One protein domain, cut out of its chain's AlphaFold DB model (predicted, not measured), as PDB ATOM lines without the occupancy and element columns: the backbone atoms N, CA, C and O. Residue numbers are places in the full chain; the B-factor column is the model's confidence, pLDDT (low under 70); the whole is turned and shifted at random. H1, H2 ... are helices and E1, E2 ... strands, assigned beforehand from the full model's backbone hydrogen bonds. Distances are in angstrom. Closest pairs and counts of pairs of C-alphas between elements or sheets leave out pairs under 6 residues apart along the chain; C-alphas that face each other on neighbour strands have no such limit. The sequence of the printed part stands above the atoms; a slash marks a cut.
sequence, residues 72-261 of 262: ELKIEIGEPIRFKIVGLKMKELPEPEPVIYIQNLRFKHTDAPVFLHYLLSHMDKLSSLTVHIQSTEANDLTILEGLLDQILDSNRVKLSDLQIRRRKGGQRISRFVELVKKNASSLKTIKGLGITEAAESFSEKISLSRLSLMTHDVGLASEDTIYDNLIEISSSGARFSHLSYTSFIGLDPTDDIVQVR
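What this domain is: This is residues 72 to 261 of the 262 residues of an uncharacterized protein of Diploscapter pachys (UniProt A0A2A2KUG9). One twisted sheet of eight strands makes a wall, with H1 to H4 over one face and the other face bare. From E4 to E8 the chain winds in stacked right-handed turns of strand and helix; beyond E4 the long hairpin of E1 and E2 reaches out to its turn at Gly 87. The printed part has 190 residues, with six named helices and eight named strands, in the order E1 E2 E3 H1 E4 H2 E5 H3 E6 H4 E7 H5 E8 H6. The mixed sheet runs E3 E2 E1 E4 E5 E6 E7 E8, and the class is mixed, helices and strands. The whole is compact, with a radius of gyration of the C-alphas of 18.2 A and spans of 62 by 41 by 21 A.

Where its parts are: Find C-alpha 72 at (160.523, 64.934, 73.266); from there E1, residues 72 to 86, runs 37.6 A and bends by 71 degrees at residue 82. E2, residues 89 to 102, covers 31.0 A. Further strands are E3, 105 to 107; E4, 126 to 133; E5, 157 to 166; E6, 189 to 194; E7, 210 to 214; and E8, 243 to 246. H2, residues 138 to 153, is 22.4 A long. The other helices are H1, 111 to 122; H3, 174 to 182; H4, 195 to 201; H5, 223 to 235; and H6, 256 to 260, ending at C-alpha 260, (154.535, 91.801, 101.478).

How they stand to each other: Look first at E1 and E4, parallel, with N 75 and O 130 2.8 A apart, within hydrogen-bond range. E1, E2 and E3 form a meander, each strand the antiparallel neighbour of the one before; N 78 and O 99 are 2.8 A apart, and N 107 and O 100 2.8 A. E4 H2 E5, E5 H3 E6, E6 H4 E7 and E7 H5 E8 are strand-helix-strand units, parallel neighbours with a helix between. H2 lies over E1 and runs along the strands, at a height over the sheet of 9.1 A. H1 and H2 touch at a shallow tilt of 15 degrees, closest at the C-alphas of Pro 113 and Leu 147, 6.1 A. H3 and H4 touch at a steep tilt of 45 degrees, closest at the C-alphas of Val 177 and Ser 201, 4.9 A. H5, not on the sheet, touches H4, with the C-alphas of Ala 199 and Ile 233 closest, 4.8 A. In H1 to H6 every O i to N i+4 pair is within hydrogen-bond range.

The domain as a whole: The two C-alphas farthest apart, those of Gly 87 and Val 260, are 63.2 A apart. The printed part has no cut, and no link is long. The pLDDT is under 70 at residues 168 to 170, 220 to 221 and 248 to 261.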
ATOM      1  N   GLU A  72     161.379  63.774  73.446       87.44
ATOM      2  CA  GLU A  72     160.523  64.934  73.266       87.44
ATOM      3  C   GLU A  72     159.226  64.502  72.595       87.44
ATOM      4  O   GLU A  72     159.252  63.701  71.663       87.44
ATOM      5  N   LEU A  73     158.097  65.032  73.055       90.19
ATOM      6  CA  LEU A  73     156.787  64.828  72.455       90.19
ATOM      7  C   LEU A  73     156.148  66.178  72.158       90.19
ATOM      8  O   LEU A  73     156.041  67.027  73.041       90.19
ATOM      9  N   LYS A  74     155.697  66.361  70.917       91.62
ATOM     10  CA  LYS A  74     154.915  67.527  70.510       91.62
ATOM     11  C   LYS A  74     153.498  67.098  70.137       91.62
ATOM     12  O   LYS A  74     153.337  66.269  69.243       91.62
ATOM     13  N   ILE A  75     152.502  67.690  70.789       93.12
ATOM     14  CA  ILE A  75     151.075  67.537  70.492       93.12
ATOM     15  C   ILE A  75     150.527  68.906  70.099       93.12
ATOM     16  O   ILE A  75     150.817  69.908  70.751       93.12
ATOM     17  N   GLU A  76     149.749  68.964  69.029       91.31
ATOM     18  CA  GLU A  76     149.101  70.189  68.576       91.31
ATOM     19  C   GLU A  76     147.648  69.907  68.204       91.31
ATOM     20  O   GLU A  76     147.371  69.019  67.402       91.31
ATOM     21  N   ILE A  77     146.730  70.659  68.805       90.06
ATOM     22  CA  ILE A  77     145.300  70.628  68.505       90.06
ATOM     23  C   ILE A  77     144.929  71.971  67.876       90.06
ATOM     24  O   ILE A  77     144.911  73.006  68.547       90.06
ATOM     25  N   GLY A  78     144.698  71.942  66.568       86.75
ATOM     26  CA  GLY A  78     144.286  73.064  65.733       86.75
ATOM     27  C   GLY A  78     142.776  73.289  65.760       86.75
ATOM     28  O   GLY A  78     142.027  72.385  66.116       86.75
ATOM     29  N   GLU A  79     142.323  74.469  65.335       83.69
ATOM     30  CA  GLU A  79     140.896  74.673  65.046       83.69
ATOM     31  C   GLU A  79     140.450  73.739  63.913       83.69
ATOM     32  O   GLU A  79     141.182  73.591  62.923       83.69
ATOM     33  N   PRO A  80     139.268  73.114  64.022       83.25
ATOM     34  CA  PRO A  80     138.806  72.211  62.991       83.25
ATOM     35  C   PRO A  80     138.513  72.973  61.698       83.25
ATOM     36  O   PRO A  80     138.016  74.104  61.681       83.25
ATOM     37  N   ILE A  81     138.826  72.335  60.577       83.75
ATOM     38  CA  ILE A  81     138.617  72.903  59.253       83.75
ATOM     39  C   ILE A  81     137.127  72.799  58.950       83.75
ATOM     40  O   ILE A  81     136.598  71.715  58.719       83.75
ATOM     41  N   ARG A  82     136.450  73.946  58.938       83.88
ATOM     42  CA  ARG A  82     135.018  74.048  58.613       83.88
ATOM     43  C   ARG A  82     134.757  74.336  57.141       83.88
ATOM     44  O   ARG A  82     133.677  74.058  56.638       83.88
ATOM     45  N   PHE A  83     135.747  74.875  56.433       84.25
ATOM     46  CA  PHE A  83     135.597  75.308  55.048       84.25
ATOM     47  C   PHE A  83     136.672  74.695  54.169       84.25
ATOM     48  O   PHE A  83     137.853  74.691  54.513       84.25
ATOM     49  N   LYS A  84     136.263  74.237  52.988       84.56
ATOM     50  CA  LYS A  84     137.170  73.781  51.940       84.56
ATOM     51  C   LYS A  84     136.978  74.632  50.695       84.56
ATOM     52  O   LYS A  84     135.853  74.887  50.264       84.56
ATOM     53  N   ILE A  85     138.086  75.066  50.107       82.12
ATOM     54  CA  ILE A  85     138.068  75.778  48.830       82.12
ATOM     55  C   ILE A  85     137.910  74.734  47.723       82.12
ATOM     56  O   ILE A  85     138.753  73.849  47.570       82.12
ATOM     57  N   VAL A  86     136.816  74.824  46.967       78.19
ATOM     58  CA  VAL A  86     136.562  73.983  45.790       78.19
ATOM     59  C   VAL A  86     136.359  74.914  44.596       78.19
ATOM     60  O   VAL A  86     135.333  75.587  44.477       78.19
ATOM     61  N   GLY A  87     137.369  74.996  43.726       82.12
ATOM     62  CA  GLY A  87     137.425  76.014  42.674       82.12
ATOM     63  C   GLY A  87     137.566  77.420  43.269       82.12
ATOM     64  O   GLY A  87     138.484  77.671  44.040       82.12
ATOM     65  N   LEU A  88     136.641  78.324  42.930       78.25
ATOM     66  CA  LEU A  88     136.596  79.711  43.427       78.25
ATOM     67  C   LEU A  88     135.580  79.925  44.566       78.25
ATOM     68  O   LEU A  88     135.319  81.063  44.948       78.25
ATOM     69  N   LYS A  89     134.959  78.858  45.085       77.62
ATOM     70  CA  LYS A  89     133.929  78.952  46.129       77.62
ATOM     71  C   LYS A  89     134.414  78.309  47.426       77.62
ATOM     72  O   LYS A  89     134.972  77.209  47.413       77.62
ATOM     73  N   MET A  90     134.161  78.984  48.546       80.69
ATOM     74  CA  MET A  90     134.249  78.369  49.868       80.69
ATOM     75  C   MET A  90     133.017  77.499  50.077       80.69
ATOM     76  O   MET A  90     131.889  77.983  49.984       80.69
ATOM     77  N   LYS A  91     133.234  76.210  50.326       84.19
ATOM     78  CA  LYS A  91     132.176  75.272  50.679       84.19
ATOM     79  C   LYS A  91     132.333  74.894  52.143       84.19
ATOM     80  O   LYS A  91     133.406  74.446  52.548       84.19
ATOM     81  N   GLU A  92     131.271  75.084  52.913       85.25
ATOM     82  CA  GLU A  92     131.191  74.581  54.281       85.25
ATOM     83  C   GLU A  92     131.153  73.050  54.258       85.25
ATOM     84  O   GLU A  92     130.478  72.433  53.423       85.25
ATOM     85  N   LEU A  93     131.959  72.439  55.118       80.88
ATOM     86  CA  LEU A  93     131.998  70.999  55.286       80.88
ATOM     87  C   LEU A  93     130.790  70.566  56.127       80.88
ATOM     88  O   LEU A  93     130.456  71.245  57.094       80.88
ATOM     89  N   PRO A  94     130.135  69.443  55.780       77.81
ATOM     90  CA  PRO A  94     128.994  68.940  56.546       77.81
ATOM     91  C   PRO A  94     129.380  68.565  57.982       77.81
ATOM     92  O   PRO A  94     128.541  68.636  58.873       77.81
ATOM     93  N   GLU A  95     130.642  68.196  58.202       78.62
ATOM     94  CA  GLU A  95     131.216  67.944  59.518       78.62
ATOM     95  C   GLU A  95     132.625  68.566  59.562       78.62
ATOM     96  O   GLU A  95     133.393  68.363  58.609       78.62
ATOM     97  N   PRO A  96     132.969  69.364  60.592       78.88
ATOM     98  CA  PRO A  96     134.292  69.969  60.705       78.88
ATOM     99  C   PRO A  96     135.395  68.906  60.728       78.88
ATOM    100  O   PRO A  96     135.348  67.954  61.504       78.88
ATOM    101  N   GLU A  97     136.411  69.065  59.880       79.00
ATOM    102  CA  GLU A  97     137.549  68.149  59.872       79.00
ATOM    103  C   GLU A  97     138.492  68.475  61.036       79.00
ATOM    104  O   GLU A  97     139.015  69.593  61.097       79.00
ATOM    105  N   PRO A  98     138.810  67.510  61.906       78.75
ATOM    106  CA  PRO A  98     139.687  67.786  63.021       78.75
ATOM    107  C   PRO A  98     141.141  67.979  62.602       78.75
ATOM    108  O   PRO A  98     141.626  67.460  61.583       78.75
ATOM    109  N   VAL A  99     141.849  68.731  63.437       85.75
ATOM    110  CA  VAL A  99     143.247  69.095  63.232       85.75
ATOM    111  C   VAL A  99     144.041  68.674  64.460       85.75
ATOM    112  O   VAL A  99     144.292  69.465  65.360       85.75
ATOM    113  N   ILE A 100     144.446  67.406  64.496       86.81
ATOM    114  CA  ILE A 100     145.322  66.875  65.544       86.81
ATOM    115  C   ILE A 100     146.662  66.520  64.923       86.81
ATOM    116  O   ILE A 100     146.717  65.764  63.950       86.81
ATOM    117  N   TYR A 101     147.741  67.029  65.508       84.31
ATOM    118  CA  TYR A 101     149.097  66.646  65.164       84.31
ATOM    119  C   TYR A 101     149.822  66.037  66.357       84.31
ATOM    120  O   TYR A 101     149.837  66.599  67.450       84.31
ATOM    121  N   ILE A 102     150.502  64.919  66.117       82.19
ATOM    122  CA  ILE A 102     151.476  64.344  67.047       82.19
ATOM    123  C   ILE A 102     152.793  64.253  66.287       82.19
ATOM    124  O   ILE A 102     152.849  63.669  65.208       82.19
ATOM    125  N   GLN A 103     153.851  64.875  66.807       81.88
ATOM    126  CA  GLN A 103     155.146  64.981  66.118       81.88
ATOM    127  C   GLN A 103     155.051  65.557  64.695       81.88
ATOM    128  O   GLN A 103     155.740  65.118  63.776       81.88
ATOM    129  N   ASN A 104     154.189  66.564  64.512       77.81
ATOM    130  CA  ASN A 104     153.898  67.206  63.222       77.81
ATOM    131  C   ASN A 104     153.254  66.279  62.167       77.81
ATOM    132  O   ASN A 104     153.131  66.670  61.009       77.81
ATOM    133  N   LEU A 105     152.804  65.080  62.549       73.12
ATOM    134  CA  LEU A 105     152.009  64.195  61.697       73.12
ATOM    135  C   LEU A 105     150.527  64.384  62.009       73.12
ATOM    136  O   LEU A 105     150.163  64.418  63.182       73.12
ATOM    137  N   ARG A 106     149.689  64.524  60.976       79.56
ATOM    138  CA  ARG A 106     148.240  64.740  61.123       79.56
ATOM    139  C   ARG A 106     147.526  63.419  61.402       79.56
ATOM    140  O   ARG A 106     147.742  62.447  60.682       79.56
ATOM    141  N   PHE A 107     146.621  63.418  62.373       81.31
ATOM    142  CA  PHE A 107     145.815  62.259  62.755       81.31
ATOM    143  C   PHE A 107     144.327  62.594  62.819       81.31
ATOM    144  O   PHE A 107     143.930  63.741  63.028       81.31
ATOM    145  N   LYS A 108     143.502  61.556  62.665       83.31
ATOM    146  CA  LYS A 108     142.082  61.587  63.029       83.31
ATOM    147  C   LYS A 108     141.923  61.379  64.538       83.31
ATOM    148  O   LYS A 108     142.826  60.860  65.193       83.31
ATOM    149  N   HIS A 109     140.741  61.704  65.059       83.81
ATOM    150  CA  HIS A 109     140.381  61.527  66.473       83.81
ATOM    151  C   HIS A 109     140.611  60.101  66.990       83.81
ATOM    152  O   HIS A 109     141.105  59.922  68.097       83.81
ATOM    153  N   THR A 110     140.310  59.089  66.175       84.31
ATOM    154  CA  THR A 110     140.465  57.670  66.535       84.31
ATOM    155  C   THR A 110     141.917  57.202  66.542       84.31
ATOM    156  O   THR A 110     142.290  56.350  67.343       84.31
ATOM    157  N   ASP A 111     142.741  57.759  65.656       81.62
ATOM    158  CA  ASP A 111     144.075  57.226  65.366       81.62
ATOM    159  C   ASP A 111     145.149  57.872  66.255       81.62
ATOM    160  O   ASP A 111     146.162  57.244  66.565       81.62
ATOM    161  N   ALA A 112     144.920  59.113  66.702       84.44
ATOM    162  CA  ALA A 112     145.837  59.848  67.573       84.44
ATOM    163  C   ALA A 112     146.126  59.123  68.909       84.44
ATOM    164  O   ALA A 112     147.306  58.940  69.224       84.44
ATOM    165  N   PRO A 113     145.116  58.637  69.665       87.62
ATOM    166  CA  PRO A 113     145.330  57.833  70.872       87.62
ATOM    167  C   PRO A 113     146.173  56.577  70.627       87.62
ATOM    168  O   PRO A 113     147.092  56.284  71.386       87.62
ATOM    169  N   VAL A 114     145.892  55.848  69.541       80.81
ATOM    170  CA  VAL A 114     146.597  54.603  69.197       80.81
ATOM    171  C   VAL A 114     148.066  54.885  68.892       80.81
ATOM    172  O   VAL A 114     148.961  54.184  69.368       80.81
ATOM    173  N   PHE A 115     148.326  55.942  68.121       81.44
ATOM    174  CA  PHE A 115     149.681  56.351  67.783       81.44
ATOM    175  C   PHE A 115     150.465  56.828  69.010       81.44
ATOM    176  O   PHE A 115     151.624  56.446  69.180       81.44
ATOM    177  N   LEU A 116     149.842  57.609  69.896       85.75
ATOM    178  CA  LEU A 116     150.480  58.059  71.131       85.75
ATOM    179  C   LEU A 116     150.866  56.877  72.028       85.75
ATOM    180  O   LEU A 116     152.005  56.810  72.493       85.75
ATOM    181  N   HIS A 117     149.961  55.914  72.210       86.31
ATOM    182  CA  HIS A 117     150.245  54.691  72.955       86.31
ATOM    183  C   HIS A 117     151.429  53.914  72.355       86.31
ATOM    184  O   HIS A 117     152.327  53.457  73.073       86.31
ATOM    185  N   TYR A 118     151.480  53.799  71.023       82.00
ATOM    186  CA  TYR A 118     152.607  53.183  70.329       82.00
ATOM    187  C   TYR A 118     153.928  53.920  70.607       82.00
ATOM    188  O   TYR A 118     154.928  53.277  70.919       82.00
ATOM    189  N   LEU A 119     153.949  55.255  70.561       81.81
ATOM    190  CA  LEU A 119     155.156  56.022  70.885       81.81
ATOM    191  C   LEU A 119     155.578  55.795  72.339       81.81
ATOM    192  O   LEU A 119     156.707  55.379  72.592       81.81
ATOM    193  N   LEU A 120     154.666  55.989  73.294       85.00
ATOM    194  CA  LEU A 120     154.966  55.874  74.721       85.00
ATOM    195  C   LEU A 120     155.444  54.471  75.111       85.00
ATOM    196  O   LEU A 120     156.321  54.356  75.961       85.00
ATOM    197  N   SER A 121     154.927  53.409  74.490       83.88
ATOM    198  CA  SER A 121     155.369  52.030  74.763       83.88
ATOM    199  C   SER A 121     156.799  51.738  74.287       83.88
ATOM    200  O   SER A 121     157.466  50.873  74.861       83.88
ATOM    201  N   HIS A 122     157.285  52.474  73.286       76.75
ATOM    202  CA  HIS A 122     158.594  52.267  72.660       76.75
ATOM    203  C   HIS A 122     159.650  53.312  73.053       76.75
ATOM    204  O   HIS A 122     160.830  53.100  72.774       76.75
ATOM    205  N   MET A 123     159.255  54.417  73.691       80.06
ATOM    206  CA  MET A 123     160.173  55.427  74.227       80.06
ATOM    207  C   MET A 123     160.870  54.918  75.489       80.06
ATOM    208  O   MET A 123     160.238  54.321  76.356       80.06
ATOM    209  N   ASP A 124     162.164  55.191  75.657       83.44
ATOM    210  CA  ASP A 124     162.845  54.844  76.912       83.44
ATOM    211  C   ASP A 124     162.409  55.786  78.041       83.44
ATOM    212  O   ASP A 124     162.103  55.347  79.151       83.44
ATOM    213  N   LYS A 125     162.326  57.085  77.733       89.19
ATOM    214  CA  LYS A 125     161.908  58.138  78.657       89.19
ATOM    215  C   LYS A 125     161.358  59.337  77.887       89.19
ATOM    216  O   LYS A 125     162.003  59.806  76.958       89.19
ATOM    217  N   LEU A 126     160.242  59.900  78.343       92.25
ATOM    218  CA  LEU A 126     159.758  61.213  77.915       92.25
ATOM    219  C   LEU A 126     160.245  62.286  78.900       92.25
ATOM    220  O   LEU A 126     159.882  62.247  80.077       92.25
ATOM    221  N   SER A 127     161.066  63.227  78.427       93.88
ATOM    222  CA  SER A 127     161.603  64.345  79.215       93.88
ATOM    223  C   SER A 127     161.058  65.713  78.809       93.88
ATOM    224  O   SER A 127     160.995  66.592  79.659       93.88
ATOM    225  N   SER A 128     160.648  65.913  77.560       94.94
ATOM    226  CA  SER A 128     160.108  67.195  77.095       94.94
ATOM    227  C   SER A 128     158.724  67.004  76.496       94.94
ATOM    228  O   SER A 128     158.544  66.159  75.618       94.94
ATOM    229  N   LEU A 129     157.743  67.778  76.953       96.62
ATOM    230  CA  LEU A 129     156.396  67.796  76.391       96.62
ATOM    231  C   LEU A 129     156.055  69.205  75.914       96.62
ATOM    232  O   LEU A 129     156.064  70.153  76.695       96.62
ATOM    233  N   THR A 130     155.705  69.329  74.638       95.31
ATOM    234  CA  THR A 130     155.171  70.557  74.049       95.31
ATOM    235  C   THR A 130     153.728  70.334  73.618       95.31
ATOM    236  O   THR A 130     153.463  69.475  72.781       95.31
ATOM    237  N   VAL A 131     152.802  71.126  74.153       94.56
ATOM    238  CA  VAL A 131     151.379  71.086  73.810       94.56
ATOM    239  C   VAL A 131     150.957  72.429  73.235       94.56
ATOM    240  O   VAL A 131     151.088  73.468  73.882       94.56
ATOM    241  N   HIS A 132     150.467  72.421  72.002       92.31
ATOM    242  CA  HIS A 132     149.897  73.586  71.337       92.31
ATOM    243  C   HIS A 132     148.381  73.422  71.243       92.31
ATOM    244  O   HIS A 132     147.894  72.449  70.680       92.31
ATOM    245  N   ILE A 133     147.642  74.387  71.777       89.88
ATOM    246  CA  ILE A 133     146.184  74.363  71.862       89.88
ATOM    247  C   ILE A 133     145.661  75.601  71.146       89.88
ATOM    248  O   ILE A 133     145.858  76.733  71.597       89.88
ATOM    249  N   GLN A 134     145.028  75.382  70.003       86.06
ATOM    250  CA  GLN A 134     144.377  76.421  69.214       86.06
ATOM    251  C   GLN A 134     142.861  76.233  69.183       86.06
ATOM    252  O   GLN A 134     142.161  77.237  69.100       86.06
ATOM    253  N   SER A 135     142.365  74.991  69.275       81.81
ATOM    254  CA  SER A 135     140.924  74.728  69.319       81.81
ATOM    255  C   SER A 135     140.289  75.206  70.624       81.81
ATOM    256  O   SER A 135     140.869  75.079  71.704       81.81
ATOM    257  N   THR A 136     139.070  75.728  70.506       75.44
ATOM    258  CA  THR A 136     138.173  76.063  71.621       75.44
ATOM    259  C   THR A 136     136.975  75.114  71.700       75.44
ATOM    260  O   THR A 136     136.081  75.329  72.518       75.44
ATOM    261  N   GLU A 137     136.902  74.104  70.828       79.06
ATOM    262  CA  GLU A 137     135.784  73.163  70.796       79.06
ATOM    263  C   GLU A 137     135.918  72.112  71.900       79.06
ATOM    264  O   GLU A 137     136.971  71.503  72.075       79.06
ATOM    265  N   ALA A 138     134.826  71.868  72.631       78.00
ATOM    266  CA  ALA A 138     134.827  70.949  73.768       78.00
ATOM    267  C   ALA A 138     135.286  69.532  73.385       78.00
ATOM    268  O   ALA A 138     136.049  68.924  74.125       78.00
ATOM    269  N   ASN A 139     134.878  69.034  72.211       80.25
ATOM    270  CA  ASN A 139     135.250  67.699  71.735       80.25
ATOM    271  C   ASN A 139     136.771  67.555  71.539       80.25
ATOM    272  O   ASN A 139     137.371  66.574  71.977       80.25
ATOM    273  N   ASP A 140     137.413  68.564  70.946       81.69
ATOM    274  CA  ASP A 140     138.862  68.567  70.731       81.69
ATOM    275  C   ASP A 140     139.628  68.622  72.061       81.69
ATOM    276  O   ASP A 140     140.662  67.969  72.223       81.69
ATOM    277  N   LEU A 141     139.103  69.366  73.041       84.00
ATOM    278  CA  LEU A 141     139.672  69.436  74.388       84.00
ATOM    279  C   LEU A 141     139.504  68.121  75.154       84.00
ATOM    280  O   LEU A 141     140.449  67.686  75.804       84.00
ATOM    281  N   THR A 142     138.368  67.431  75.018       87.56
ATOM    282  CA  THR A 142     138.189  66.081  75.578       87.56
ATOM    283  C   THR A 142     139.210  65.101  75.002       87.56
ATOM    284  O   THR A 142     139.759  64.269  75.724       87.56
ATOM    285  N   ILE A 143     139.527  65.212  73.709       87.38
ATOM    286  CA  ILE A 143     140.565  64.377  73.094       87.38
ATOM    287  C   ILE A 143     141.942  64.739  73.636       87.38
ATOM    288  O   ILE A 143     142.724  63.837  73.935       87.38
ATOM    289  N   LEU A 144     142.245  66.029  73.807       90.50
ATOM    290  CA  LEU A 144     143.487  66.450  74.451       90.50
ATOM    291  C   LEU A 144     143.621  65.847  75.849       90.50
ATOM    292  O   LEU A 144     144.678  65.307  76.162       90.50
ATOM    293  N   GLU A 145     142.572  65.914  76.667       90.69
ATOM    294  CA  GLU A 145     142.569  65.309  78.000       90.69
ATOM    295  C   GLU A 145     142.815  63.802  77.927       90.69
ATOM    296  O   GLU A 145     143.692  63.308  78.624       90.69
ATOM    297  N   GLY A 146     142.172  63.086  76.998       92.00
ATOM    298  CA  GLY A 146     142.436  61.659  76.787       92.00
ATOM    299  C   GLY A 146     143.876  61.346  76.347       92.00
ATOM    300  O   GLY A 146     144.438  60.316  76.727       92.00
ATOM    301  N   LEU A 147     144.511  62.224  75.566       93.44
ATOM    302  CA  LEU A 147     145.932  62.095  75.214       93.44
ATOM    303  C   LEU A 147     146.840  62.388  76.419       93.44
ATOM    304  O   LEU A 147     147.846  61.704  76.611       93.44
ATOM    305  N   LEU A 148     146.497  63.387  77.235       95.00
ATOM    306  CA  LEU A 148     147.221  63.712  78.463       95.00
ATOM    307  C   LEU A 148     147.085  62.598  79.508       95.00
ATOM    308  O   LEU A 148     148.077  62.286  80.160       95.00
ATOM    309  N   ASP A 149     145.932  61.937  79.594       95.25
ATOM    310  CA  ASP A 149     145.699  60.789  80.477       95.25
ATOM    311  C   ASP A 149     146.649  59.639  80.142       95.25
ATOM    312  O   ASP A 149     147.340  59.126  81.016       95.25
ATOM    313  N   GLN A 150     146.844  59.326  78.859       94.06
ATOM    314  CA  GLN A 150     147.833  58.314  78.463       94.06
ATOM    315  C   GLN A 150     149.274  58.683  78.847       94.06
ATOM    316  O   GLN A 150     150.090  57.810  79.158       94.06
ATOM    317  N   ILE A 151     149.613  59.975  78.823       94.81
ATOM    318  CA  ILE A 151     150.920  60.467  79.276       94.81
ATOM    319  C   ILE A 151     151.017  60.346  80.808       94.81
ATOM    320  O   ILE A 151     152.046  59.918  81.340       94.81
ATOM    321  N   LEU A 152     149.948  60.676  81.530       94.31
ATOM    322  CA  LEU A 152     149.855  60.543  82.982       94.31
ATOM    323  C   LEU A 152     149.899  59.086  83.448       94.31
ATOM    324  O   LEU A 152     150.497  58.817  84.486       94.31
ATOM    325  N   ASP A 153     149.397  58.144  82.663       93.75
ATOM    326  CA  ASP A 153     149.422  56.718  82.996       93.75
ATOM    327  C   ASP A 153     150.770  56.058  82.676       93.75
ATOM    328  O   ASP A 153     151.132  55.018  83.231       93.75
ATOM    329  N   SER A 154     151.573  56.662  81.800       92.00
ATOM    330  CA  SER A 154     152.848  56.080  81.389       92.00
ATOM    331  C   SER A 154     153.946  56.246  82.451       92.00
ATOM    332  O   SER A 154     154.294  57.351  82.878       92.00
ATOM    333  N   ASN A 155     154.580  55.131  82.827       88.62
ATOM    334  CA  ASN A 155     155.724  55.098  83.753       88.62
ATOM    335  C   ASN A 155     157.023  55.647  83.143       88.62
ATOM    336  O   ASN A 155     158.010  55.855  83.845       88.62
ATOM    337  N   ARG A 156     157.041  55.876  81.826       87.44
ATOM    338  CA  ARG A 156     158.209  56.388  81.092       87.44
ATOM    339  C   ARG A 156     158.271  57.914  81.106       87.44
ATOM    340  O   ARG A 156     159.225  58.499  80.598       87.44
ATOM    341  N   VAL A 157     157.264  58.571  81.678       90.75
ATOM    342  CA  VAL A 157     157.154  60.028  81.722       90.75
ATOM    343  C   VAL A 157     157.858  60.561  82.957       90.75
ATOM    344  O   VAL A 157     157.430  60.331  84.085       90.75
ATOM    345  N   LYS A 158     158.962  61.271  82.719       93.31
ATOM    346  CA  LYS A 158     159.716  62.003  83.734       93.31
ATOM    347  C   LYS A 158     160.193  63.308  83.114       93.31
ATOM    348  O   LYS A 158     161.325  63.403  82.624       93.31
ATOM    349  N   LEU A 159     159.283  64.277  83.104       95.81
ATOM    350  CA  LEU A 159     159.436  65.549  82.414       95.81
ATOM    351  C   LEU A 159     160.458  66.442  83.121       95.81
ATOM    352  O   LEU A 159     160.375  66.657  84.330       95.81
ATOM    353  N   SER A 160     161.411  66.957  82.351       96.31
ATOM    354  CA  SER A 160     162.251  68.106  82.687       96.31
ATOM    355  C   SER A 160     161.678  69.400  82.121       96.31
ATOM    356  O   SER A 160     161.821  70.446  82.749       96.31
ATOM    357  N   ASP A 161     161.005  69.335  80.974       96.69
ATOM    358  CA  ASP A 161     160.553  70.511  80.241       96.69
ATOM    359  C   ASP A 161     159.083  70.351  79.847       96.69
ATOM    360  O   ASP A 161     158.692  69.376  79.202       96.69
ATOM    361  N   LEU A 162     158.260  71.317  80.247       97.12
ATOM    362  CA  LEU A 162     156.851  71.395  79.879       97.12
ATOM    363  C   LEU A 162     156.590  72.732  79.193       97.12
ATOM    364  O   LEU A 162     156.769  73.792  79.788       97.12
ATOM    365  N   GLN A 163     156.149  72.690  77.941       95.62
ATOM    366  CA  GLN A 163     155.776  73.873  77.182       95.62
ATOM    367  C   GLN A 163     154.323  73.783  76.732       95.62
ATOM    368  O   GLN A 163     153.945  72.898  75.974       95.62
ATOM    369  N   ILE A 164     153.526  74.755  77.144       93.38
ATOM    370  CA  ILE A 164     152.121  74.885  76.798       93.38
ATOM    371  C   ILE A 164     151.965  76.196  76.027       93.38
ATOM    372  O   ILE A 164     152.418  77.259  76.455       93.38
ATOM    373  N   ARG A 165     151.355  76.127  74.845       90.06
ATOM    374  CA  ARG A 165     150.989  77.304  74.052       90.06
ATOM    375  C   ARG A 165     149.492  77.287  73.820       90.06
ATOM    376  O   ARG A 165     148.984  76.328  73.256       90.06
ATOM    377  N   ARG A 166     148.808  78.354  74.223       85.19
ATOM    378  CA  ARG A 166     147.356  78.509  74.067       85.19
ATOM    379  C   ARG A 166     147.049  79.699  73.170       85.19
ATOM    380  O   ARG A 166     147.716  80.732  73.276       85.19
ATOM    381  N   ARG A 167     146.026  79.586  72.322       76.00
ATOM    382  CA  ARG A 167     145.391  80.756  71.694       76.00
ATOM    383  C   ARG A 167     144.618  81.562  72.761       76.00
ATOM    384  O   ARG A 167     144.371  81.070  73.860       76.00
ATOM    385  N   LYS A 168     144.336  82.841  72.476       56.50
ATOM    386  CA  LYS A 168     143.727  83.808  73.413       56.50
ATOM    387  C   LYS A 168     142.445  83.255  74.065       56.50
ATOM    388  O   LYS A 168     141.601  82.734  73.347       56.50
ATOM    389  N   GLY A 169     142.301  83.422  75.387       57.94
ATOM    390  CA  GLY A 169     141.133  82.954  76.159       57.94
ATOM    391  C   GLY A 169     141.154  81.457  76.500       57.94
ATOM    392  O   GLY A 169     140.120  80.797  76.453       57.94
ATOM    393  N   GLY A 170     142.340  80.902  76.757       61.72
ATOM    394  CA  GLY A 170     142.539  79.467  76.955       61.72
ATOM    395  C   GLY A 170     141.885  78.937  78.228       61.72
ATOM    396  O   GLY A 170     142.230  79.367  79.317       61.72
ATOM    397  N   GLN A 171     141.007  77.948  78.089       72.00
ATOM    398  CA  GLN A 171     140.369  77.256  79.210       72.00
ATOM    399  C   GLN A 171     141.412  76.595  80.125       72.00
ATOM    400  O   GLN A 171     142.464  76.148  79.657       72.00
ATOM    401  N   ARG A 172     141.120  76.539  81.428       84.25
ATOM    402  CA  ARG A 172     141.868  75.730  82.398       84.25
ATOM    403  C   ARG A 172     141.762  74.253  82.016       84.25
ATOM    404  O   ARG A 172     140.663  73.775  81.756       84.25
ATOM    405  N   ILE A 173     142.885  73.539  82.022       87.62
ATOM    406  CA  ILE A 173     142.937  72.097  81.754       87.62
ATOM    407  C   ILE A 173     143.519  71.405  82.982       87.62
ATOM    408  O   ILE A 173     144.713  71.509  83.271       87.62
ATOM    409  N   SER A 174     142.663  70.683  83.706       89.31
ATOM    410  CA  SER A 174     142.996  70.020  84.976       89.31
ATOM    411  C   SER A 174     144.170  69.046  84.840       89.31
ATOM    412  O   SER A 174     145.012  68.955  85.731       89.31
ATOM    413  N   ARG A 175     144.306  68.377  83.692       93.06
ATOM    414  CA  ARG A 175     145.388  67.411  83.454       93.06
ATOM    415  C   ARG A 175     146.786  68.015  83.480       93.06
ATOM    416  O   ARG A 175     147.738  67.307  83.802       93.06
ATOM    417  N   PHE A 176     146.947  69.316  83.231       93.94
ATOM    418  CA  PHE A 176     148.250  69.956  83.431       93.94
ATOM    419  C   PHE A 176     148.632  70.061  84.908       93.94
ATOM    420  O   PHE A 176     149.810  69.910  85.230       93.94
ATOM    421  N   VAL A 177     147.656  70.235  85.803       94.81
ATOM    422  CA  VAL A 177     147.882  70.244  87.255       94.81
ATOM    423  C   VAL A 177     148.435  68.892  87.696       94.81
ATOM    424  O   VAL A 177     149.469  68.817  88.362       94.81
ATOM    425  N   GLU A 178     147.780  67.812  87.275       95.94
ATOM    426  CA  GLU A 178     148.200  66.440  87.571       95.94
ATOM    427  C   GLU A 178     149.578  66.128  86.979       95.94
ATOM    428  O   GLU A 178     150.425  65.519  87.640       95.94
ATOM    429  N   LEU A 179     149.848  66.610  85.763       95.31
ATOM    430  CA  LEU A 179     151.125  66.411  85.088       95.31
ATOM    431  C   LEU A 179     152.273  67.097  85.831       95.31
ATOM    432  O   LEU A 179     153.343  66.500  85.991       95.31
ATOM    433  N   VAL A 180     152.057  68.321  86.315       96.50
ATOM    434  CA  VAL A 180     153.040  69.047  87.129       96.50
ATOM    435  C   VAL A 180     153.249  68.339  88.465       96.50
ATOM    436  O   VAL A 180     154.395  68.062  88.819       96.50
ATOM    437  N   LYS A 181     152.173  67.941  89.160       96.06
ATOM    438  CA  LYS A 181     152.257  67.194  90.429       96.06
ATOM    439  C   LYS A 181     153.054  65.894  90.272       96.06
ATOM    440  O   LYS A 181     153.964  65.636  91.062       96.06
ATOM    441  N   LYS A 182     152.787  65.107  89.222       95.69
ATOM    442  CA  LYS A 182     153.498  63.847  88.933       95.69
ATOM    443  C   LYS A 182     154.996  64.061  88.679       95.69
ATOM    444  O   LYS A 182     155.809  63.225  89.068       95.69
ATOM    445  N   ASN A 183     155.370  65.171  88.042       95.81
ATOM    446  CA  ASN A 183     156.748  65.451  87.621       95.81
ATOM    447  C   ASN A 183     157.452  66.516  88.484       95.81
ATOM    448  O   ASN A 183     158.516  67.005  88.102       95.81
ATOM    449  N   ALA A 184     156.904  66.860  89.655       95.12
ATOM    450  CA  ALA A 184     157.352  67.992  90.469       95.12
ATOM    451  C   ALA A 184     158.862  67.982  90.770       95.12
ATOM    452  O   ALA A 184     159.514  69.019  90.707       95.12
ATOM    453  N   SER A 185     159.438  66.803  91.033       94.62
ATOM    454  CA  SER A 185     160.861  66.645  91.369       94.62
ATOM    455  C   SER A 185     161.804  66.622  90.160       94.62
ATOM    456  O   SER A 185     163.014  66.807  90.320       94.62
ATOM    457  N   SER A 186     161.295  66.358  88.953       95.25
ATOM    458  CA  SER A 186     162.107  66.277  87.733       95.25
ATOM    459  C   SER A 186     162.025  67.519  86.860       95.25
ATOM    460  O   SER A 186     162.969  67.768  86.107       95.25
ATOM    461  N   LEU A 187     160.936  68.284  86.966       96.56
ATOM    462  CA  LEU A 187     160.718  69.493  86.183       96.56
ATOM    463  C   LEU A 187     161.814  70.528  86.456       96.56
ATOM    464  O   LEU A 187     162.227  70.764  87.590       96.56
ATOM    465  N   LYS A 188     162.292  71.133  85.373       96.44
ATOM    466  CA  LYS A 188     163.290  72.204  85.348       96.44
ATOM    467  C   LYS A 188     162.753  73.430  84.644       96.44
ATOM    468  O   LYS A 188     163.035  74.538  85.091       96.44
ATOM    469  N   THR A 189     161.965  73.257  83.589       97.00
ATOM    470  CA  THR A 189     161.319  74.380  82.920       97.00
ATOM    471  C   THR A 189     159.832  74.138  82.737       97.00
ATOM    472  O   THR A 189     159.391  73.049  82.368       97.00
ATOM    473  N   ILE A 190     159.055  75.185  82.994       96.88
ATOM    474  CA  ILE A 190     157.632  75.242  82.678       96.88
ATOM    475  C   ILE A 190     157.402  76.525  81.893       96.88
ATOM    476  O   ILE A 190     157.787  77.606  82.339       96.88
ATOM    477  N   LYS A 191     156.794  76.422  80.712       94.69
ATOM    478  CA  LYS A 191     156.475  77.571  79.866       94.69
ATOM    479  C   LYS A 191     154.993  77.597  79.527       94.69
ATOM    480  O   LYS A 191     154.515  76.677  78.881       94.69
ATOM    481  N   GLY A 192     154.319  78.685  79.878       90.62
ATOM    482  CA  GLY A 192     152.937  78.952  79.497       90.62
ATOM    483  C   GLY A 192     151.907  78.155  80.295       90.62
ATOM    484  O   GLY A 192     150.864  77.799  79.755       90.62
ATOM    485  N   LEU A 193     152.207  77.847  81.556       93.12
ATOM    486  CA  LEU A 193     151.230  77.250  82.465       93.12
ATOM    487  C   LEU A 193     150.221  78.317  82.907       93.12
ATOM    488  O   LEU A 193     150.602  79.474  83.096       93.12
ATOM    489  N   GLY A 194     148.952  77.934  83.044       91.06
ATOM    490  CA  GLY A 194     147.930  78.811  83.601       91.06
ATOM    491  C   GLY A 194     148.236  79.167  85.055       91.06
ATOM    492  O   GLY A 194     148.848  78.378  85.776       91.06
ATOM    493  N   ILE A 195     147.846  80.360  85.493       90.75
ATOM    494  CA  ILE A 195     148.123  80.810  86.858       90.75
ATOM    495  C   ILE A 195     147.316  80.019  87.892       90.75
ATOM    496  O   ILE A 195     147.864  79.642  88.922       90.75
ATOM    497  N   THR A 196     146.065  79.669  87.578       91.12
ATOM    498  CA  THR A 196     145.226  78.826  88.446       91.12
ATOM    499  C   THR A 196     145.740  77.392  88.479       91.12
ATOM    500  O   THR A 196     145.731  76.730  89.512       91.12
ATOM    501  N   GLU A 197     146.264  76.910  87.350       93.38
ATOM    502  CA  GLU A 197     146.881  75.587  87.263       93.38
ATOM    503  C   GLU A 197     148.181  75.524  88.072       93.38
ATOM    504  O   GLU A 197     148.477  74.508  88.702       93.38
ATOM    505  N   ALA A 198     148.970  76.601  88.057       93.69
ATOM    506  CA  ALA A 198     150.192  76.717  88.841       93.69
ATOM    507  C   ALA A 198     149.893  76.765  90.343       93.69
ATOM    508  O   ALA A 198     150.483  75.983  91.088       93.69
ATOM    509  N   ALA A 199     148.943  77.603  90.766       93.31
ATOM    510  CA  ALA A 199     148.524  77.723  92.161       93.31
ATOM    511  C   ALA A 199     148.109  76.369  92.759       93.31
ATOM    512  O   ALA A 199     148.569  75.982  93.830       93.31
ATOM    513  N   GLU A 200     147.358  75.564  92.003       94.56
ATOM    514  CA  GLU A 200     146.910  74.251  92.472       94.56
ATOM    515  C   GLU A 200     147.984  73.146  92.397       94.56
ATOM    516  O   GLU A 200     147.885  72.116  93.078       94.56
ATOM    517  N   SER A 201     148.983  73.286  91.521       95.38
ATOM    518  CA  SER A 201     149.973  72.227  91.262       95.38
ATOM    519  C   SER A 201     151.287  72.380  92.005       95.38
ATOM    520  O   SER A 201     152.029  71.397  92.123       95.38
ATOM    521  N   PHE A 202     151.597  73.580  92.488       96.06
ATOM    522  CA  PHE A 202     152.913  73.864  93.028       96.06
ATOM    523  C   PHE A 202     153.097  73.350  94.454       96.06
ATOM    524  O   PHE A 202     152.164  73.215  95.238       96.06
ATOM    525  N   SER A 203     154.338  72.989  94.765       94.62
ATOM    526  CA  SER A 203     154.752  72.510  96.083       94.62
ATOM    527  C   SER A 203     156.255  72.714  96.261       94.62
ATOM    528  O   SER A 203     156.983  72.893  95.282       94.62
ATOM    529  N   GLU A 204     156.742  72.564  97.491       94.94
ATOM    530  CA  GLU A 204     158.167  72.611  97.860       94.94
ATOM    531  C   GLU A 204     159.084  71.676  97.047       94.94
ATOM    532  O   GLU A 204     160.293  71.888  96.966       94.94
ATOM    533  N   LYS A 205     158.520  70.639  96.410       95.62
ATOM    534  CA  LYS A 205     159.265  69.696  95.561       95.62
ATOM    535  C   LYS A 205     159.696  70.311  94.230       95.62
ATOM    536  O   LYS A 205     160.581  69.760  93.575       95.62
ATOM    537  N   ILE A 206     159.066  71.410  93.819       95.56
ATOM    538  CA  ILE A 206     159.315  72.070  92.542       95.56
ATOM    539  C   ILE A 206     160.535  72.986  92.651       95.56
ATOM    540  O   ILE A 206     160.583  73.917  93.455       95.56
ATOM    541  N   SER A 207     161.512  72.748  91.776       95.75
ATOM    542  CA  SER A 207     162.701  73.589  91.630       95.75
ATOM    543  C   SER A 207     163.012  73.820  90.151       95.75
ATOM    544  O   SER A 207     163.642  72.986  89.489       95.75
ATOM    545  N   LEU A 208     162.550  74.960  89.635       96.25
ATOM    546  CA  LEU A 208     162.627  75.329  88.224       96.25
ATOM    547  C   LEU A 208     163.779  76.307  87.965       96.25
ATOM    548  O   LEU A 208     164.055  77.215  88.740       96.25
ATOM    549  N   SER A 209     164.433  76.184  86.817       96.12
ATOM    550  CA  SER A 209     165.311  77.237  86.299       96.12
ATOM    551  C   SER A 209     164.518  78.341  85.599       96.12
ATOM    552  O   SER A 209     164.973  79.481  85.512       96.12
ATOM    553  N   ARG A 210     163.332  78.017  85.075       95.94
ATOM    554  CA  ARG A 210     162.460  78.977  84.401       95.94
ATOM    555  C   ARG A 210     160.997  78.588  84.533       95.94
ATOM    556  O   ARG A 210     160.615  77.473  84.179       95.94
ATOM    557  N   LEU A 211     160.201  79.557  84.952       95.38
ATOM    558  CA  LEU A 211     158.757  79.508  85.000       95.38
ATOM    559  C   LEU A 211     158.194  80.591  84.081       95.38
ATOM    560  O   LEU A 211     158.574  81.751  84.192       95.38
ATOM    561  N   SER A 212     157.290  80.221  83.178       93.44
ATOM    562  CA  SER A 212     156.437  81.176  82.480       93.44
ATOM    563  C   SER A 212     154.979  80.896  82.791       93.44
ATOM    564  O   SER A 212     154.495  79.806  82.478       93.44
ATOM    565  N   LEU A 213     154.295  81.901  83.321       90.88
ATOM    566  CA  LEU A 213     152.874  81.868  83.637       90.88
ATOM    567  C   LEU A 213     152.063  82.661  82.610       90.88
ATOM    568  O   LEU A 213     152.577  83.586  81.971       90.88
ATOM    569  N   MET A 214     150.794  82.298  82.465       87.19
ATOM    570  CA  MET A 214     149.794  83.053  81.718       87.19
ATOM    571  C   MET A 214     148.500  83.179  82.522       87.19
ATOM    572  O   MET A 214     148.180  82.276  83.283       87.19
ATOM    573  N   THR A 215     147.733  84.250  82.313       83.75
ATOM    574  CA  THR A 215     146.411  84.447  82.953       83.75
ATOM    575  C   THR A 215     145.230  84.048  82.081       83.75
ATOM    576  O   THR A 215     144.078  84.348  82.386       83.75
ATOM    577  N   HIS A 216     145.493  83.390  80.954       75.81
ATOM    578  CA  HIS A 216     144.445  83.048  79.996       75.81
ATOM    579  C   HIS A 216     143.386  82.105  80.592       75.81
ATOM    580  O   HIS A 216     142.240  82.152  80.156       75.81
ATOM    581  N   ASP A 217     143.770  81.303  81.587       74.81
ATOM    582  CA  ASP A 217     142.935  80.346  82.317       74.81
ATOM    583  C   ASP A 217     142.001  80.986  83.351       74.81
ATOM    584  O   ASP A 217     141.043  80.342  83.770       74.81
ATOM    585  N   VAL A 218     142.227  82.255  83.711       74.25
ATOM    586  CA  VAL A 218     141.357  83.018  84.625       74.25
ATOM    587  C   VAL A 218     140.226  83.751  83.883       74.25
ATOM    588  O   VAL A 218     139.327  84.316  84.501       74.25
ATOM    589  N   GLY A 219     140.224  83.743  82.546       70.25
ATOM    590  CA  GLY A 219     139.174  84.371  81.739       70.25
ATOM    591  C   GLY A 219     139.055  85.885  81.969       70.25
ATOM    592  O   GLY A 219     140.026  86.617  81.808       70.25
ATOM    593  N   LEU A 220     137.843  86.351  82.301       65.56
ATOM    594  CA  LEU A 220     137.526  87.753  82.626       65.56
ATOM    595  C   LEU A 220     137.521  88.023  84.144       65.56
ATOM    596  O   LEU A 220     136.849  88.950  84.596       65.56
ATOM    597  N   ALA A 221     138.179  87.183  84.945       67.69
ATOM    598  CA  ALA A 221     138.211  87.369  86.393       67.69
ATOM    599  C   ALA A 221     138.865  88.698  86.801       67.69
ATOM    600  O   ALA A 221     139.625  89.301  86.039       67.69
ATOM    601  N   SER A 222     138.553  89.142  88.022       70.06
ATOM    602  CA  SER A 222     139.117  90.361  88.597       70.06
ATOM    603  C   SER A 222     140.622  90.227  88.838       70.06
ATOM    604  O   SER A 222     141.150  89.125  89.014       70.06
ATOM    605  N   GLU A 223     141.307  91.370  88.896       75.75
ATOM    606  CA  GLU A 223     142.729  91.443  89.254       75.75
ATOM    607  C   GLU A 223     143.010  90.778  90.610       75.75
ATOM    608  O   GLU A 223     143.996  90.056  90.736       75.75
ATOM    609  N   ASP A 224     142.098  90.906  91.580       80.69
ATOM    610  CA  ASP A 224     142.206  90.250  92.891       80.69
ATOM    611  C   ASP A 224     142.363  88.729  92.778       80.69
ATOM    612  O   ASP A 224     143.214  88.144  93.440       80.69
ATOM    613  N   THR A 225     141.621  88.084  91.868       82.88
ATOM    614  CA  THR A 225     141.740  86.630  91.661       82.88
ATOM    615  C   THR A 225     143.137  86.263  91.161       82.88
ATOM    616  O   THR A 225     143.691  85.233  91.537       82.88
ATOM    617  N   ILE A 226     143.732  87.097  90.307       83.06
ATOM    618  CA  ILE A 226     145.092  86.880  89.808       83.06
ATOM    619  C   ILE A 226     146.097  87.009  90.959       83.06
ATOM    620  O   ILE A 226     146.977  86.156  91.086       83.06
ATOM    621  N   TYR A 227     145.950  88.025  91.813       84.56
ATOM    622  CA  TYR A 227     146.806  88.213  92.984       84.56
ATOM    623  C   TYR A 227     146.698  87.062  93.983       84.56
ATOM    624  O   TYR A 227     147.730  86.571  94.438       84.56
ATOM    625  N   ASP A 228     145.489  86.576  94.266       88.25
ATOM    626  CA  ASP A 228     145.282  85.434  95.159       88.25
ATOM    627  C   ASP A 228     146.027  84.189  94.649       88.25
ATOM    628  O   ASP A 228     146.761  83.550  95.402       88.25
ATOM    629  N   ASN A 229     145.954  83.902  93.343       90.12
ATOM    630  CA  ASN A 229     146.708  82.793  92.750       90.12
ATOM    631  C   ASN A 229     148.230  83.014  92.814       90.12
ATOM    632  O   ASN A 229     148.978  82.063  93.027       90.12
ATOM    633  N   LEU A 230     148.722  84.249  92.643       88.31
ATOM    634  CA  LEU A 230     150.152  84.550  92.811       88.31
ATOM    635  C   LEU A 230     150.618  84.322  94.252       88.31
ATOM    636  O   LEU A 230     151.704  83.776  94.447       88.31
ATOM    637  N   ILE A 231     149.800  84.698  95.238       88.50
ATOM    638  CA  ILE A 231     150.073  84.470  96.662       88.50
ATOM    639  C   ILE A 231     150.079  82.970  96.974       88.50
ATOM    640  O   ILE A 231     150.952  82.492  97.698       88.50
ATOM    641  N   GLU A 232     149.157  82.190  96.408       91.56
ATOM    642  CA  GLU A 232     149.174  80.730  96.553       91.56
ATOM    643  C   GLU A 232     150.450  80.119  95.953       91.56
ATOM    644  O   GLU A 232     151.104  79.283  96.582       91.56
ATOM    645  N   ILE A 233     150.867  80.587  94.772       91.50
ATOM    646  CA  ILE A 233     152.116  80.156  94.133       91.50
ATOM    647  C   ILE A 233     153.328  80.515  95.000       91.50
ATOM    648  O   ILE A 233     154.197  79.658  95.184       91.50
ATOM    649  N   SER A 234     153.412  81.735  95.541       88.62
ATOM    650  CA  SER A 234     154.537  82.145  96.394       88.62
ATOM    651  C   SER A 234     154.571  81.353  97.704       88.62
ATOM    652  O   SER A 234     155.636  80.903  98.128       88.62
ATOM    653  N   SER A 235     153.400  81.084  98.282       90.69
ATOM    654  CA  SER A 235     153.237  80.334  99.532       90.69
ATOM    655  C   SER A 235     153.451  78.824  99.371       90.69
ATOM    656  O   SER A 235     153.665  78.120 100.356       90.69
ATOM    657  N   SER A 236     153.440  78.300  98.140       91.75
ATOM    658  CA  SER A 236     153.594  76.863  97.856       91.75
ATOM    659  C   SER A 236     154.970  76.277  98.212       91.75
ATOM    660  O   SER A 236     155.146  75.055  98.221       91.75
ATOM    661  N   GLY A 237     155.976  77.128  98.445       91.81
ATOM    662  CA  GLY A 237     157.369  76.729  98.670       91.81
ATOM    663  C   GLY A 237     158.136  76.343  97.397       91.81
ATOM    664  O   GLY A 237     159.314  75.981  97.482       91.81
ATOM    665  N   ALA A 238     157.507  76.419  96.219       93.88
ATOM    666  CA  ALA A 238     158.173  76.194  94.941       93.88
ATOM    667  C   ALA A 238     159.282  77.232  94.702       93.88
ATOM    668  O   ALA A 238     159.138  78.415  95.005       93.88
ATOM    669  N   ARG A 239     160.402  76.797  94.118       93.88
ATOM    670  CA  ARG A 239     161.554  77.670  93.840       93.88
ATOM    671  C   ARG A 239     161.766  77.823  92.344       93.88
ATOM    672  O   ARG A 239     161.805  76.828  91.622       93.88
ATOM    673  N   PHE A 240     161.981  79.051  91.883       93.62
ATOM    674  CA  PHE A 240     162.346  79.328  90.496       93.62
ATOM    675  C   PHE A 240     163.307  80.511  90.381       93.62
ATOM    676  O   PHE A 240     163.185  81.480  91.120       93.62
ATOM    677  N   SER A 241     164.277  80.435  89.463       92.06
ATOM    678  CA  SER A 241     165.259  81.518  89.267       92.06
ATOM    679  C   SER A 241     164.838  82.566  88.240       92.06
ATOM    680  O   SER A 241     165.347  83.682  88.265       92.06
ATOM    681  N   HIS A 242     163.917  82.223  87.340       92.19
ATOM    682  CA  HIS A 242     163.373  83.150  86.353       92.19
ATOM    683  C   HIS A 242     161.861  82.992  86.287       92.19
ATOM    684  O   HIS A 242     161.375  81.881  86.065       92.19
ATOM    685  N   LEU A 243     161.149  84.109  86.409       90.12
ATOM    686  CA  LEU A 243     159.712  84.207  86.195       90.12
ATOM    687  C   LEU A 243     159.454  85.078  84.966       90.12
ATOM    688  O   LEU A 243     159.953  86.196  84.872       90.12
ATOM    689  N   SER A 244     158.677  84.565  84.019       88.56
ATOM    690  CA  SER A 244     158.039  85.367  82.982       88.56
ATOM    691  C   SER A 244     156.530  85.252  83.103       88.56
ATOM    692  O   SER A 244     155.989  84.206  83.454       88.56
ATOM    693  N   TYR A 245     155.840  86.336  82.795       83.75
ATOM    694  CA  TYR A 245     154.410  86.444  82.998       83.75
ATOM    695  C   TYR A 245     153.781  87.091  81.769       83.75
ATOM    696  O   TYR A 245     154.340  88.022  81.188       83.75
ATOM    697  N   THR A 246     152.662  86.547  81.305       81.38
ATOM    698  CA  THR A 246     151.917  87.084  80.165       81.38
ATOM    699  C   THR A 246     150.457  87.223  80.556       81.38
ATOM    700  O   THR A 246     149.802  86.234  80.881       81.38
ATOM    701  N   SER A 247     149.949  88.450  80.509       74.94
ATOM    702  CA  SER A 247     148.578  88.768  80.892       74.94
ATOM    703  C   SER A 247     147.889  89.628  79.839       74.94
ATOM    704  O   SER A 247     148.544  90.352  79.088       74.94
ATOM    705  N   PHE A 248     146.558  89.536  79.778       64.81
ATOM    706  CA  PHE A 248     145.720  90.466  79.016       64.81
ATOM    707  C   PHE A 248     145.565  91.824  79.705       64.81
ATOM    708  O   PHE A 248     145.276  92.815  79.039       64.81
ATOM    709  N   ILE A 249     145.759  91.852  81.022       61.78
ATOM    710  CA  ILE A 249     145.649  93.026  81.886       61.78
ATOM    711  C   ILE A 249     147.066  93.417  82.319       61.78
ATOM    712  O   ILE A 249     147.877  92.534  82.620       61.78
ATOM    713  N   GLY A 250     147.383  94.714  82.303       57.19
ATOM    714  CA  GLY A 250     148.688  95.246  82.702       57.19
ATOM    715  C   GLY A 250     148.908  95.103  84.205       57.19
ATOM    716  O   GLY A 250     148.662  96.045  84.942       57.19
ATOM    717  N   LEU A 251     149.340  93.918  84.635       63.47
ATOM    718  CA  LEU A 251     149.592  93.565  86.031       63.47
ATOM    719  C   LEU A 251     151.074  93.237  86.212       63.47
ATOM    720  O   LEU A 251     151.637  92.478  85.415       63.47
ATOM    721  N   ASP A 252     151.683  93.798  87.255       64.12
ATOM    722  CA  ASP A 252     153.072  93.538  87.625       64.12
ATOM    723  C   ASP A 252     153.128  92.479  88.746       64.12
ATOM    724  O   ASP A 252     152.699  92.746  89.865       64.12
ATOM    725  N   PRO A 253     153.651  91.266  88.491       60.31
ATOM    726  CA  PRO A 253     153.772  90.227  89.516       60.31
ATOM    727  C   PRO A 253     154.803  90.559  90.608       60.31
ATOM    728  O   PRO A 253     154.958  89.780  91.547       60.31
ATOM    729  N   THR A 254     155.536  91.670  90.479       63.69
ATOM    730  CA  THR A 254     156.460  92.180  91.499       63.69
ATOM    731  C   THR A 254     155.841  93.237  92.415       63.69
ATOM    732  O   THR A 254     156.555  93.733  93.282       63.69
ATOM    733  N   ASP A 255     154.547  93.539  92.273       63.72
ATOM    734  CA  ASP A 255     153.832  94.482  93.141       63.72
ATOM    735  C   ASP A 255     153.968  94.105  94.632       63.72
ATOM    736  O   ASP A 255     153.953  92.926  95.011       63.72
ATOM    737  N   ASP A 256     154.093  95.120  95.488       58.97
ATOM    738  CA  ASP A 256     154.266  94.994  96.934       58.97
ATOM    739  C   ASP A 256     153.146  94.154  97.566       58.97
ATOM    740  O   ASP A 256     153.389  93.411  98.514       58.97
ATOM    741  N   ILE A 257     151.929  94.177  97.014       61.25
ATOM    742  CA  ILE A 257     150.811  93.345  97.496       61.25
ATOM    743  C   ILE A 257     151.160  91.845  97.451       61.25
ATOM    744  O   ILE A 257     150.795  91.097  98.361       61.25
ATOM    745  N   VAL A 258     151.891  91.413  96.418       57.50
ATOM    746  CA  VAL A 258     152.330  90.022  96.235       57.50
ATOM    747  C   VAL A 258     153.552  89.715  97.101       57.50
ATOM    748  O   VAL A 258     153.682  88.606  97.615       57.50
ATOM    749  N   GLN A 259     154.449  90.687  97.295       57.06
ATOM    750  CA  GLN A 259     155.700  90.471  98.032       57.06
ATOM    751  C   GLN A 259     155.554  90.565  99.561       57.06
ATOM    752  O   GLN A 259     156.271  89.872 100.284       57.06
ATOM    753  N   VAL A 260     154.644  91.412 100.057       48.00
ATOM    754  CA  VAL A 260     154.535  91.801 101.478       48.00
ATOM    755  C   VAL A 260     153.659  90.844 102.297       48.00
ATOM    756  O   VAL A 260     153.741  90.843 103.520       48.00
ATOM    757  N   ARG A 261     152.848  89.988 101.659       44.16
ATOM    758  CA  ARG A 261     152.003  88.993 102.352       44.16
ATOM    759  C   ARG A 261     152.706  87.664 102.691       44.16
ATOM    760  O   ARG A 261     152.017  86.712 103.049       44.16
TER     761      ARG A 261